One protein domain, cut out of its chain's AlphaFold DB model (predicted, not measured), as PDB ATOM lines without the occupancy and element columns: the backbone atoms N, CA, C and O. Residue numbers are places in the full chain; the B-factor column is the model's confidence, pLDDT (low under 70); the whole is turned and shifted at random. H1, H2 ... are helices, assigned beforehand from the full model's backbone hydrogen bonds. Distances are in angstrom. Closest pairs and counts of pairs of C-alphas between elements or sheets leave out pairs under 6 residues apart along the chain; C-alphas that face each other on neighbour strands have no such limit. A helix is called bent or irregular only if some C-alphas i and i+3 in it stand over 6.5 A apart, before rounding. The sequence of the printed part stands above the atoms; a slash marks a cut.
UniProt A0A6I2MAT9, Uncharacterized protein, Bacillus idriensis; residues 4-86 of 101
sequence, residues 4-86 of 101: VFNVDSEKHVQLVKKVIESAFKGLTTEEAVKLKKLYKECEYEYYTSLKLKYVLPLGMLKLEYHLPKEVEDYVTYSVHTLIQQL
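What this domain is: This is residues 4 to 86 of the 101 residues of an uncharacterized protein of Bacillus idriensis (UniProt A0A6I2MAT9). An elongated body of four helices is built from two parts: at one end, H2 and the first arm of the bent helix H3 fold back on each other as a hairpin, and from there the second arm of H3 runs back along H1, opposite ways. H4 lies nearest the middle, crossing H1 steeply and reaching H2 with residues 83 to 84, while H2 makes the far end. The printed part has 83 residues with four named helices, in the order H1, H2, H3, H4, and no named strand; the class is all helix. The whole is compact, with a radius of gyration of the C-alphas of 13.2 A, and spans 38 by 22 by 19 A.

Where its parts are: H1, residues 10 to 24, begins at C-alpha 10 (44.807, 22.937, 30.840) and is 21.6 A long from first to last C-alpha. H2, residues 29 to 41, is 18.5 A long and ends at C-alpha 41 (10.336, 31.698, 18.073). H3, residues 43 to 64, was assigned as one helix by its hydrogen bonds but is bent: C-alphas 53 and 56 are 7.6 A apart. Its arms are H3a, residues 43 to 53, 15.6 A long, and H3b, residues 56 to 64, 13.2 A long; their lines stand at a steep tilt of 64 degrees. H4, residues 69 to 85, is 24.2 A long and ends at C-alpha 85 (25.941, 38.375, 23.692).

How they stand to each other: H3, taken whole, and H4 are the hubs, touching three other helices each. H4 touches H1 at a steep tilt of 46 degrees, the same way, with the C-alphas of Ile 20 and Val 75 closest at 6.2 A. With residues 76 to 80 alone H4 touches H3a, about perpendicular at 78 degrees; the closest C-alphas, of Lys 51 and Thr 76, are 7.1 A apart. H4 also touches H2, only just about perpendicular at 71 degrees, with the C-alphas of Ala 32 and Ile 83 closest at 6.4 A. H3b touches H1 at a shallow tilt of 26 degrees, opposite ways; the closest C-alphas, of Val 19 and Pro 57, are 5.4 A apart. H2 and H3a form a helical hairpin at a shallow tilt of 30 degrees, with the C-alphas of Tyr 39 and Tyr 46 closest at 5.1 A. H1 and H3a only just touch, with 3 pairs of C-alphas within 8 A, and only at their ends; the closest C-alphas, of Ala 23 and Lys 53, are 4.7 A apart. H2 is apart from H3b and from H1. Every O i to N i+4 pair is within hydrogen-bond range in H4, against 10 of 11 in H1, 8 of 9 in H2, 6 of 7 in H3a and 4 of 5 in H3b.

The domain as a whole: The two C-alphas farthest apart, of Val 4 and Glu 41, are 38.7 A apart. The printed part has no cut, and its three links are tight. The mean pLDDT of the printed part is 94.2, and no printed residue is under 70.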
ATOM      1  N   VAL A   4      40.926   9.064  28.511       92.06
ATOM      2  CA  VAL A   4      40.070   9.788  29.463       92.06
ATOM      3  C   VAL A   4      40.283  11.284  29.270       92.06
ATOM      4  O   VAL A   4      41.422  11.756  29.230       92.06
ATOM      5  N   PHE A   5      39.188  12.028  29.137       94.19
ATOM      6  CA  PHE A   5      39.240  13.480  29.117       94.19
ATOM      7  C   PHE A   5      39.299  14.011  30.551       94.19
ATOM      8  O   PHE A   5      38.357  13.852  31.318       94.19
ATOM      9  N   ASN A   6      40.424  14.619  30.913       92.06
ATOM     10  CA  ASN A   6      40.596  15.312  32.188       92.06
ATOM     11  C   ASN A   6      40.182  16.787  32.056       92.06
ATOM     12  O   ASN A   6      40.855  17.518  31.332       92.06
ATOM     13  N   VAL A   7      39.122  17.205  32.751       90.25
ATOM     14  CA  VAL A   7      38.611  18.588  32.748       90.25
ATOM     15  C   VAL A   7      39.506  19.571  33.509       90.25
ATOM     16  O   VAL A   7      39.501  20.754  33.189       90.25
ATOM     17  N   ASP A   8      40.347  19.080  34.421       92.12
ATOM     18  CA  ASP A   8      41.322  19.889  35.162       92.12
ATOM     19  C   ASP A   8      42.635  20.074  34.384       92.12
ATOM     20  O   ASP A   8      43.540  20.795  34.800       92.12
ATOM     21  N   SER A   9      42.780  19.397  33.239       95.62
ATOM     22  CA  SER A   9      43.954  19.546  32.389       95.62
ATOM     23  C   SER A   9      43.818  20.780  31.510       95.62
ATOM     24  O   SER A   9      42.987  20.813  30.603       95.62
ATOM     25  N   GLU A  10      44.724  21.741  31.686       95.62
ATOM     26  CA  GLU A  10      44.807  22.937  30.840       95.62
ATOM     27  C   GLU A  10      44.816  22.587  29.345       95.62
ATOM     28  O   GLU A  10      44.066  23.157  28.555       95.62
ATOM     29  N   LYS A  11      45.593  21.570  28.948       95.44
ATOM     30  CA  LYS A  11      45.647  21.105  27.557       95.44
ATOM     31  C   LYS A  11      44.273  20.690  27.030       95.44
ATOM     32  O   LYS A  11      43.945  20.974  25.881       95.44
ATOM     33  N   HIS A  12      43.490  19.976  27.828       95.19
ATOM     34  CA  HIS A  12      42.165  19.521  27.423       95.19
ATOM     35  C   HIS A  12      41.156  20.666  27.407       95.19
ATOM     36  O   HIS A  12      40.385  20.767  26.457       95.19
ATOM     37  N   VAL A  13      41.224  21.582  28.373       94.69
ATOM     38  CA  VAL A  13      40.437  22.824  28.358       94.69
ATOM     39  C   VAL A  13      40.687  23.608  27.065       94.69
ATOM     40  O   VAL A  13      39.738  24.031  26.410       94.69
ATOM     41  N   GLN A  14      41.945  23.715  26.626       95.75
ATOM     42  CA  GLN A  14      42.297  24.357  25.354       95.75
ATOM     43  C   GLN A  14      41.694  23.643  24.130       95.75
ATOM     44  O   GLN A  14      41.350  24.289  23.143       95.75
ATOM     45  N   LEU A  15      41.511  22.318  24.175       96.56
ATOM     46  CA  LEU A  15      40.795  21.599  23.114       96.56
ATOM     47  C   LEU A  15      39.306  21.967  23.089       96.56
ATOM     48  O   LEU A  15      38.754  22.142  22.006       96.56
ATOM     49  N   VAL A  16      38.666  22.135  24.253       96.50
ATOM     50  CA  VAL A  16      37.268  22.600  24.328       96.50
ATOM     51  C   VAL A  16      37.138  24.022  23.790       96.50
ATOM     52  O   VAL A  16      36.240  24.279  22.990       96.50
ATOM     53  N   LYS A  17      38.054  24.930  24.161       95.56
ATOM     54  CA  LYS A  17      38.086  26.304  23.628       95.56
ATOM     55  C   LYS A  17      38.124  26.303  22.098       95.56
ATOM     56  O   LYS A  17      37.271  26.922  21.474       95.56
ATOM     57  N   LYS A  18      38.998  25.493  21.493       95.75
ATOM     58  CA  LYS A  18      39.082  25.347  20.028       95.75
ATOM     59  C   LYS A  18      37.797  24.833  19.384       95.75
ATOM     60  O   LYS A  18      37.474  25.233  18.267       95.75
ATOM     61  N   VAL A  19      37.065  23.937  20.051       96.31
ATOM     62  CA  VAL A  19      35.747  23.480  19.573       96.31
ATOM     63  C   VAL A  19      34.757  24.642  19.559       96.31
ATOM     64  O   VAL A  19      34.050  24.812  18.568       96.31
ATOM     65  N   ILE A  20      34.730  25.442  20.627       96.00
ATOM     66  CA  ILE A  20      33.857  26.616  20.737       96.00
ATOM     67  C   ILE A  20      34.236  27.648  19.669       96.00
ATOM     68  O   ILE A  20      33.370  28.033  18.896       96.00
ATOM     69  N   GLU A  21      35.508  28.030  19.549       94.25
ATOM     70  CA  GLU A  21      36.014  28.943  18.506       94.25
ATOM     71  C   GLU A  21      35.618  28.487  17.101       94.25
ATOM     72  O   GLU A  21      35.115  29.265  16.289       94.25
ATOM     73  N   SER A  22      35.785  27.194  16.823       94.31
ATOM     74  CA  SER A  22      35.441  26.620  15.521       94.31
ATOM     75  C   SER A  22      33.944  26.700  15.216       94.31
ATOM     76  O   SER A  22      33.580  26.705  14.045       94.31
ATOM     77  N   ALA A  23      33.085  26.803  16.235       93.94
ATOM     78  CA  ALA A  23      31.647  27.000  16.062       93.94
ATOM     79  C   ALA A  23      31.290  28.396  15.525       93.94
ATOM     80  O   ALA A  23      30.241  28.568  14.904       93.94
ATOM     81  N   PHE A  24      32.157  29.382  15.766       92.31
ATOM     82  CA  PHE A  24      31.991  30.763  15.309       92.31
ATOM     83  C   PHE A  24      32.725  31.049  14.004       92.31
ATOM     84  O   PHE A  24      32.467  32.065  13.365       92.31
ATOM     85  N   LYS A  25      33.612  30.151  13.565       90.31
ATOM     86  CA  LYS A  25      34.342  30.323  12.312       90.31
ATOM     87  C   LYS A  25      33.371  30.400  11.128       90.31
ATOM     88  O   LYS A  25      32.654  29.441  10.848       90.31
ATOM     89  N   GLY A  26      33.383  31.531  10.422       84.25
ATOM     90  CA  GLY A  26      32.485  31.797   9.294       84.25
ATOM     91  C   GLY A  26      31.036  32.092   9.697       84.25
ATOM     92  O   GLY A  26      30.169  32.119   8.828       84.25
ATOM     93  N   LEU A  27      30.748  32.295  10.991       89.12
ATOM     94  CA  LEU A  27      29.450  32.797  11.435       89.12
ATOM     95  C   LEU A  27      29.332  34.270  11.032       89.12
ATOM     96  O   LEU A  27      30.077  35.124  11.518       89.12
ATOM     97  N   THR A  28      28.373  34.567  10.162       88.50
ATOM     98  CA  THR A  28      28.084  35.949   9.767       88.50
ATOM     99  C   THR A  28      27.132  36.606  10.759       88.50
ATOM    100  O   THR A  28      26.365  35.937  11.464       88.50
ATOM    101  N   THR A  29      27.115  37.937  10.776       84.50
ATOM    102  CA  THR A  29      26.125  38.685  11.561       84.50
ATOM    103  C   THR A  29      24.688  38.277  11.218       84.50
ATOM    104  O   THR A  29      23.867  38.081  12.115       84.50
ATOM    105  N   GLU A  30      24.363  38.120   9.932       87.94
ATOM    106  CA  GLU A  30      23.011  37.750   9.505       87.94
ATOM    107  C   GLU A  30      22.591  36.394  10.096       87.94
ATOM    108  O   GLU A  30      21.474  36.245  10.596       87.94
ATOM    109  N   GLU A  31      23.500  35.415  10.099       90.31
ATOM    110  CA  GLU A  31      23.266  34.123  10.740       90.31
ATOM    111  C   GLU A  31      23.084  34.256  12.255       90.31
ATOM    112  O   GLU A  31      22.174  33.645  12.817       90.31
ATOM    113  N   ALA A  32      23.896  35.078  12.926       91.00
ATOM    114  CA  ALA A  32      23.758  35.319  14.358       91.00
ATOM    115  C   ALA A  32      22.400  35.955  14.704       91.00
ATOM    116  O   ALA A  32      21.724  35.508  15.633       91.00
ATOM    117  N   VAL A  33      21.947  36.947  13.928       91.44
ATOM    118  CA  VAL A  33      20.623  37.571  14.091       91.44
ATOM    119  C   VAL A  33      19.506  36.554  13.854       91.44
ATOM    120  O   VAL A  33      18.563  36.492  14.649       91.44
ATOM    121  N   LYS A  34      19.618  35.712  12.817       93.00
ATOM    122  CA  LYS A  34      18.663  34.621  12.556       93.00
ATOM    123  C   LYS A  34      18.587  33.650  13.730       93.00
ATOM    124  O   LYS A  34      17.488  33.344  14.177       93.00
ATOM    125  N   LEU A  35      19.725  33.220  14.276       94.62
ATOM    126  CA  LEU A  35      19.770  32.319  15.430       94.62
ATOM    127  C   LEU A  35      19.144  32.956  16.680       94.62
ATOM    128  O   LEU A  35      18.381  32.300  17.385       94.62
ATOM    129  N   LYS A  36      19.393  34.245  16.938       93.88
ATOM    130  CA  LYS A  36      18.747  34.976  18.043       93.88
ATOM    131  C   LYS A  36      17.236  35.064  17.893       93.88
ATOM    132  O   LYS A  36      16.514  34.918  18.877       93.88
ATOM    133  N   LYS A  37      16.758  35.332  16.678       94.50
ATOM    134  CA  LYS A  37      15.328  35.363  16.374       94.50
ATOM    135  C   LYS A  37      14.714  33.976  16.567       94.50
ATOM    136  O   LYS A  37      13.730  33.851  17.287       94.50
ATOM    137  N   LEU A  38      15.364  32.943  16.032       96.00
ATOM    138  CA  LEU A  38      14.926  31.557  16.143       96.00
ATOM    139  C   LEU A  38      14.824  31.096  17.599       96.00
ATOM    140  O   LEU A  38      13.867  30.418  17.942       96.00
ATOM    141  N   TYR A  39      15.739  31.520  18.480       96.06
ATOM    142  CA  TYR A  39      15.648  31.214  19.913       96.06
ATOM    143  C   TYR A  39      14.336  31.708  20.543       96.06
ATOM    144  O   TYR A  39      13.744  31.006  21.354       96.06
ATOM    145  N   LYS A  40      13.849  32.889  20.136       94.44
ATOM    146  CA  LYS A  40      12.589  33.462  20.639       94.44
ATOM    147  C   LYS A  40      11.345  32.805  20.037       94.44
ATOM    148  O   LYS A  40      10.283  32.866  20.645       94.44
ATOM    149  N   GLU A  41      11.463  32.248  18.836       97.06
ATOM    150  CA  GLU A  41      10.336  31.698  18.073       97.06
ATOM    151  C   GLU A  41      10.164  30.191  18.290       97.06
ATOM    152  O   GLU A  41       9.043  29.714  18.452       97.06
ATOM    153  N   CYS A  42      11.266  29.439  18.300       97.12
ATOM    154  CA  CYS A  42      11.283  27.988  18.427       97.12
ATOM    155  C   CYS A  42      12.616  27.508  19.027       97.12
ATOM    156  O   CYS A  42      13.607  27.296  18.320       97.12
ATOM    157  N   GLU A  43      12.640  27.275  20.342       95.06
ATOM    158  CA  GLU A  43      13.855  26.827  21.040       95.06
ATOM    159  C   GLU A  43      14.402  25.497  20.497       95.06
ATOM    160  O   GLU A  43      15.615  25.316  20.401       95.06
ATOM    161  N   TYR A  44      13.524  24.571  20.101       96.62
ATOM    162  CA  TYR A  44      13.934  23.273  19.561       96.62
ATOM    163  C   TYR A  44      14.745  23.414  18.263       96.62
ATOM    164  O   TYR A  44      15.828  22.832  18.123       96.62
ATOM    165  N   GLU A  45      14.252  24.215  17.316       97.25
ATOM    166  CA  GLU A  45      14.953  24.485  16.057       97.25
ATOM    167  C   GLU A  45      16.222  25.302  16.283       97.25
ATOM    168  O   GLU A  45      17.242  25.056  15.631       97.25
ATOM    169  N   TYR A  46      16.193  26.223  17.249       97.62
ATOM    170  CA  TYR A  46      17.371  26.966  17.664       97.62
ATOM    171  C   TYR A  46      18.483  26.039  18.151       97.62
ATOM    172  O   TYR A  46      19.579  26.079  17.599       97.62
ATOM    173  N   TYR A  47      18.223  25.173  19.137       96.19
ATOM    174  CA  TYR A  47      19.258  24.288  19.676       96.19
ATOM    175  C   TYR A  47      19.722  23.247  18.656       96.19
ATOM    176  O   TYR A  47      20.898  22.881  18.645       96.19
ATOM    177  N   THR A  48      18.841  22.821  17.750       96.69
ATOM    178  CA  THR A  48      19.224  21.982  16.607       96.69
ATOM    179  C   THR A  48      20.206  22.719  15.695       96.69
ATOM    180  O   THR A  48      21.281  22.196  15.399       96.69
ATOM    181  N   SER A  49      19.888  23.957  15.308       96.06
ATOM    182  CA  SER A  49      20.742  24.788  14.449       96.06
ATOM    183  C   SER A  49      22.065  25.152  15.126       96.06
ATOM    184  O   SER A  49      23.124  25.092  14.504       96.06
ATOM    185  N   LEU A  50      22.021  25.464  16.422       95.56
ATOM    186  CA  LEU A  50      23.186  25.755  17.249       95.56
ATOM    187  C   LEU A  50      24.140  24.558  17.284       95.56
ATOM    188  O   LEU A  50      25.340  24.710  17.070       95.56
ATOM    189  N   LYS A  51      23.603  23.350  17.501       95.62
ATOM    190  CA  LYS A  51      24.390  22.117  17.577       95.62
ATOM    191  C   LYS A  51      25.152  21.831  16.292       95.62
ATOM    192  O   LYS A  51      26.295  21.381  16.354       95.62
ATOM    193  N   LEU A  52      24.569  22.139  15.133       95.31
ATOM    194  CA  LEU A  52      25.244  21.972  13.843       95.31
ATOM    195  C   LEU A  52      26.534  22.798  13.733       95.31
ATOM    196  O   LEU A  52      27.450  22.370  13.036       95.31
ATOM    197  N   LYS A  53      26.653  23.918  14.461       94.62
ATOM    198  CA  LYS A  53      27.861  24.755  14.442       94.62
ATOM    199  C   LYS A  53      29.071  24.078  15.098       94.62
ATOM    200  O   LYS A  53      30.187  24.277  14.639       94.62
ATOM    201  N   TYR A  54      28.880  23.234  16.116       94.62
ATOM    202  CA  TYR A  54      29.993  22.603  16.849       94.62
ATOM    203  C   TYR A  54      29.996  21.067  16.825       94.62
ATOM    204  O   TYR A  54      30.931  20.454  17.342       94.62
ATOM    205  N   VAL A  55      28.995  20.409  16.226       95.06
ATOM    206  CA  VAL A  55      28.892  18.938  16.242       95.06
ATOM    207  C   VAL A  55      30.084  18.251  15.576       95.06
ATOM    208  O   VAL A  55      30.554  17.238  16.088       95.06
ATOM    209  N   LEU A  56      30.600  18.804  14.475       95.00
ATOM    210  CA  LEU A  56      31.769  18.257  13.784       95.00
ATOM    211  C   LEU A  56      33.050  18.372  14.626       95.00
ATOM    212  O   LEU A  56      33.636  17.328  14.917       95.00
ATOM    213  N   PRO A  57      33.488  19.565  15.078       95.06
ATOM    214  CA  PRO A  57      34.703  19.672  15.887       95.06
ATOM    215  C   PRO A  57      34.591  18.913  17.219       95.06
ATOM    216  O   PRO A  57      35.541  18.239  17.622       95.06
ATOM    217  N   LEU A  58      33.421  18.924  17.866       95.69
ATOM    218  CA  LEU A  58      33.188  18.127  19.071       95.69
ATOM    219  C   LEU A  58      33.236  16.621  18.769       95.69
ATOM    220  O   LEU A  58      33.801  15.848  19.539       95.69
ATOM    221  N   GLY A  59      32.671  16.196  17.638       95.31
ATOM    222  CA  GLY A  59      32.716  14.817  17.160       95.31
ATOM    223  C   GLY A  59      34.144  14.324  16.935       95.31
ATOM    224  O   GLY A  59      34.483  13.234  17.394       95.31
ATOM    225  N   MET A  60      35.001  15.147  16.323       95.06
ATOM    226  CA  MET A  60      36.426  14.842  16.147       95.06
ATOM    227  C   MET A  60      37.122  14.641  17.497       95.06
ATOM    228  O   MET A  60      37.838  13.660  17.683       95.06
ATOM    229  N   LEU A  61      36.832  15.494  18.484       94.75
ATOM    230  CA  LEU A  61      37.366  15.331  19.837       94.75
ATOM    231  C   LEU A  61      36.868  14.033  20.502       94.75
ATOM    232  O   LEU A  61      37.644  13.314  21.133       94.75
ATOM    233  N   LYS A  62      35.594  13.670  20.303       94.75
ATOM    234  CA  LYS A  62      35.023  12.401  20.785       94.75
ATOM    235  C   LYS A  62      35.634  11.168  20.124       94.75
ATOM    236  O   LYS A  62      35.484  10.081  20.679       94.75
ATOM    237  N   LEU A  63      36.270  11.265  18.953       94.81
ATOM    238  CA  LEU A  63      36.976  10.122  18.358       94.81
ATOM    239  C   LEU A  63      38.212   9.749  19.184       94.81
ATOM    240  O   LEU A  63      38.489   8.563  19.361       94.81
ATOM    241  N   GLU A  64      38.895  10.745  19.743       94.88
ATOM    242  CA  GLU A  64      40.123  10.565  20.521       94.88
ATOM    243  C   GLU A  64      39.867  10.337  22.019       94.88
ATOM    244  O   GLU A  64      40.570   9.543  22.659       94.88
ATOM    245  N   TYR A  65      38.846  10.995  22.576       95.56
ATOM    246  CA  TYR A  65      38.586  11.029  24.016       95.56
ATOM    247  C   TYR A  65      37.188  10.524  24.384       95.56
ATOM    248  O   TYR A  65      36.221  10.663  23.634       95.56
ATOM    249  N   HIS A  66      37.067   9.955  25.583       94.31
ATOM    250  CA  HIS A  66      35.779   9.778  26.243       94.31
ATOM    251  C   HIS A  66      35.389  11.101  26.907       94.31
ATOM    252  O   HIS A  66      35.927  11.444  27.960       94.31
ATOM    253  N   LEU A  67      34.514  11.865  26.249       93.81
ATOM    254  CA  LEU A  67      34.040  13.143  26.771       93.81
ATOM    255  C   LEU A  67      32.899  12.920  27.777       93.81
ATOM    256  O   LEU A  67      31.923  12.252  27.425       93.81
ATOM    257  N   PRO A  68      32.989  13.485  28.991       92.88
ATOM    258  CA  PRO A  68      31.856  13.550  29.900       92.88
ATOM    259  C   PRO A  68      30.744  14.417  29.302       92.88
ATOM    260  O   PRO A  68      31.017  15.386  28.589       92.88
ATOM    261  N   LYS A  69      29.489  14.114  29.653       93.00
ATOM    262  CA  LYS A  69      28.318  14.902  29.234       93.00
ATOM    263  C   LYS A  69      28.465  16.387  29.589       93.00
ATOM    264  O   LYS A  69      28.124  17.240  28.781       93.00
ATOM    265  N   GLU A  70      29.056  16.680  30.743       93.81
ATOM    266  CA  GLU A  70      29.327  18.039  31.225       93.81
ATOM    267  C   GLU A  70      30.141  18.877  30.228       93.81
ATOM    268  O   GLU A  70      29.900  20.072  30.094       93.81
ATOM    269  N   VAL A  71      31.059  18.262  29.470       94.75
ATOM    270  CA  VAL A  71      31.821  18.964  28.424       94.75
ATOM    271  C   VAL A  71      30.918  19.333  27.247       94.75
ATOM    272  O   VAL A  71      31.039  20.421  26.692       94.75
ATOM    273  N   GLU A  72      29.992  18.452  26.862       94.56
ATOM    274  CA  GLU A  72      29.032  18.733  25.787       94.56
ATOM    275  C   GLU A  72      28.036  19.822  26.189       94.56
ATOM    276  O   GLU A  72      27.745  20.723  25.396       94.56
ATOM    277  N   ASP A  73      27.549  19.750  27.427       95.69
ATOM    278  CA  ASP A  73      26.647  20.739  28.008       95.69
ATOM    279  C   ASP A  73      27.357  22.099  28.104       95.69
ATOM    280  O   ASP A  73      26.804  23.113  27.677       95.69
ATOM    281  N   TYR A  74      28.623  22.119  28.539       96.00
ATOM    282  CA  TYR A  74      29.446  23.329  28.590       96.00
ATOM    283  C   TYR A  74      29.677  23.953  27.210       96.00
ATOM    284  O   TYR A  74      29.529  25.166  27.060       96.00
ATOM    285  N   VAL A  75      30.006  23.157  26.185       97.12
ATOM    286  CA  VAL A  75      30.164  23.664  24.808       97.12
ATOM    287  C   VAL A  75      28.852  24.268  24.318       97.12
ATOM    288  O   VAL A  75      28.843  25.394  23.827       97.12
ATOM    289  N   THR A  76      27.740  23.554  24.499       96.69
ATOM    290  CA  THR A  76      26.411  24.017  24.080       96.69
ATOM    291  C   THR A  76      26.050  25.339  24.758       96.69
ATOM    292  O   THR A  76      25.684  26.301  24.083       96.69
ATOM    293  N   TYR A  77      26.211  25.405  26.081       96.88
ATOM    294  CA  TYR A  77      25.945  26.597  26.879       96.88
ATOM    295  C   TYR A  77      26.846  27.773  26.484       96.88
ATOM    296  O   TYR A  77      26.369  28.899  26.352       96.88
ATOM    297  N   SER A  78      28.136  27.519  26.253       96.94
ATOM    298  CA  SER A  78      29.100  28.554  25.869       96.94
ATOM    299  C   SER A  78      28.764  29.147  24.505       96.94
ATOM    300  O   SER A  78      28.666  30.364  24.373       96.94
ATOM    301  N   VAL A  79      28.515  28.299  23.498       96.19
ATOM    302  CA  VAL A  79      28.141  28.758  22.152       96.19
ATOM    303  C   VAL A  79      26.812  29.517  22.195       96.19
ATOM    304  O   VAL A  79      26.709  30.591  21.607       96.19
ATOM    305  N   HIS A  80      25.816  29.018  22.938       96.19
ATOM    306  CA  HIS A  80      24.560  29.737  23.161       96.19
ATOM    307  C   HIS A  80      24.808  31.135  23.740       96.19
ATOM    308  O   HIS A  80      24.397  32.132  23.145       96.19
ATOM    309  N   THR A  81      25.506  31.202  24.875       95.62
ATOM    310  CA  THR A  81      25.744  32.440  25.628       95.62
ATOM    311  C   THR A  81      26.440  33.484  24.766       95.62
ATOM    312  O   THR A  81      25.983  34.622  24.683       95.62
ATOM    313  N   LEU A  82      27.500  33.082  24.068       94.12
ATOM    314  CA  LEU A  82      28.260  33.975  23.204       94.12
ATOM    315  C   LEU A  82      27.412  34.485  22.045       94.12
ATOM    316  O   LEU A  82      27.400  35.689  21.813       94.12
ATOM    317  N   ILE A  83      26.629  33.620  21.381       93.00
ATOM    318  CA  ILE A  83      25.694  34.076  20.345       93.00
ATOM    319  C   ILE A  83      24.752  35.128  20.917       93.00
ATOM    320  O   ILE A  83      24.618  36.189  20.318       93.00
ATOM    321  N   GLN A  84      24.131  34.883  22.073       92.31
ATOM    322  CA  GLN A  84      23.196  35.841  22.670       92.31
ATOM    323  C   GLN A  84      23.862  37.176  23.046       92.31
ATOM    324  O   GLN A  84      23.207  38.214  22.942       92.31
ATOM    325  N   GLN A  85      25.156  37.176  23.377       90.56
ATOM    326  CA  GLN A  85      25.941  38.375  23.692       90.56
ATOM    327  C   GLN A  85      26.402  39.177  22.466       90.56
ATOM    328  O   GLN A  85      26.726  40.353  22.616       90.56
ATOM    329  N   LEU A  86      26.401  38.595  21.260       86.56
ATOM    330  CA  LEU A  86      26.824  39.317  20.053       86.56
ATOM    331  C   LEU A  86      25.981  40.584  19.823       86.56
ATOM    332  O   LEU A  86      24.761  40.540  19.980       86.56
TER     333      LEU A  86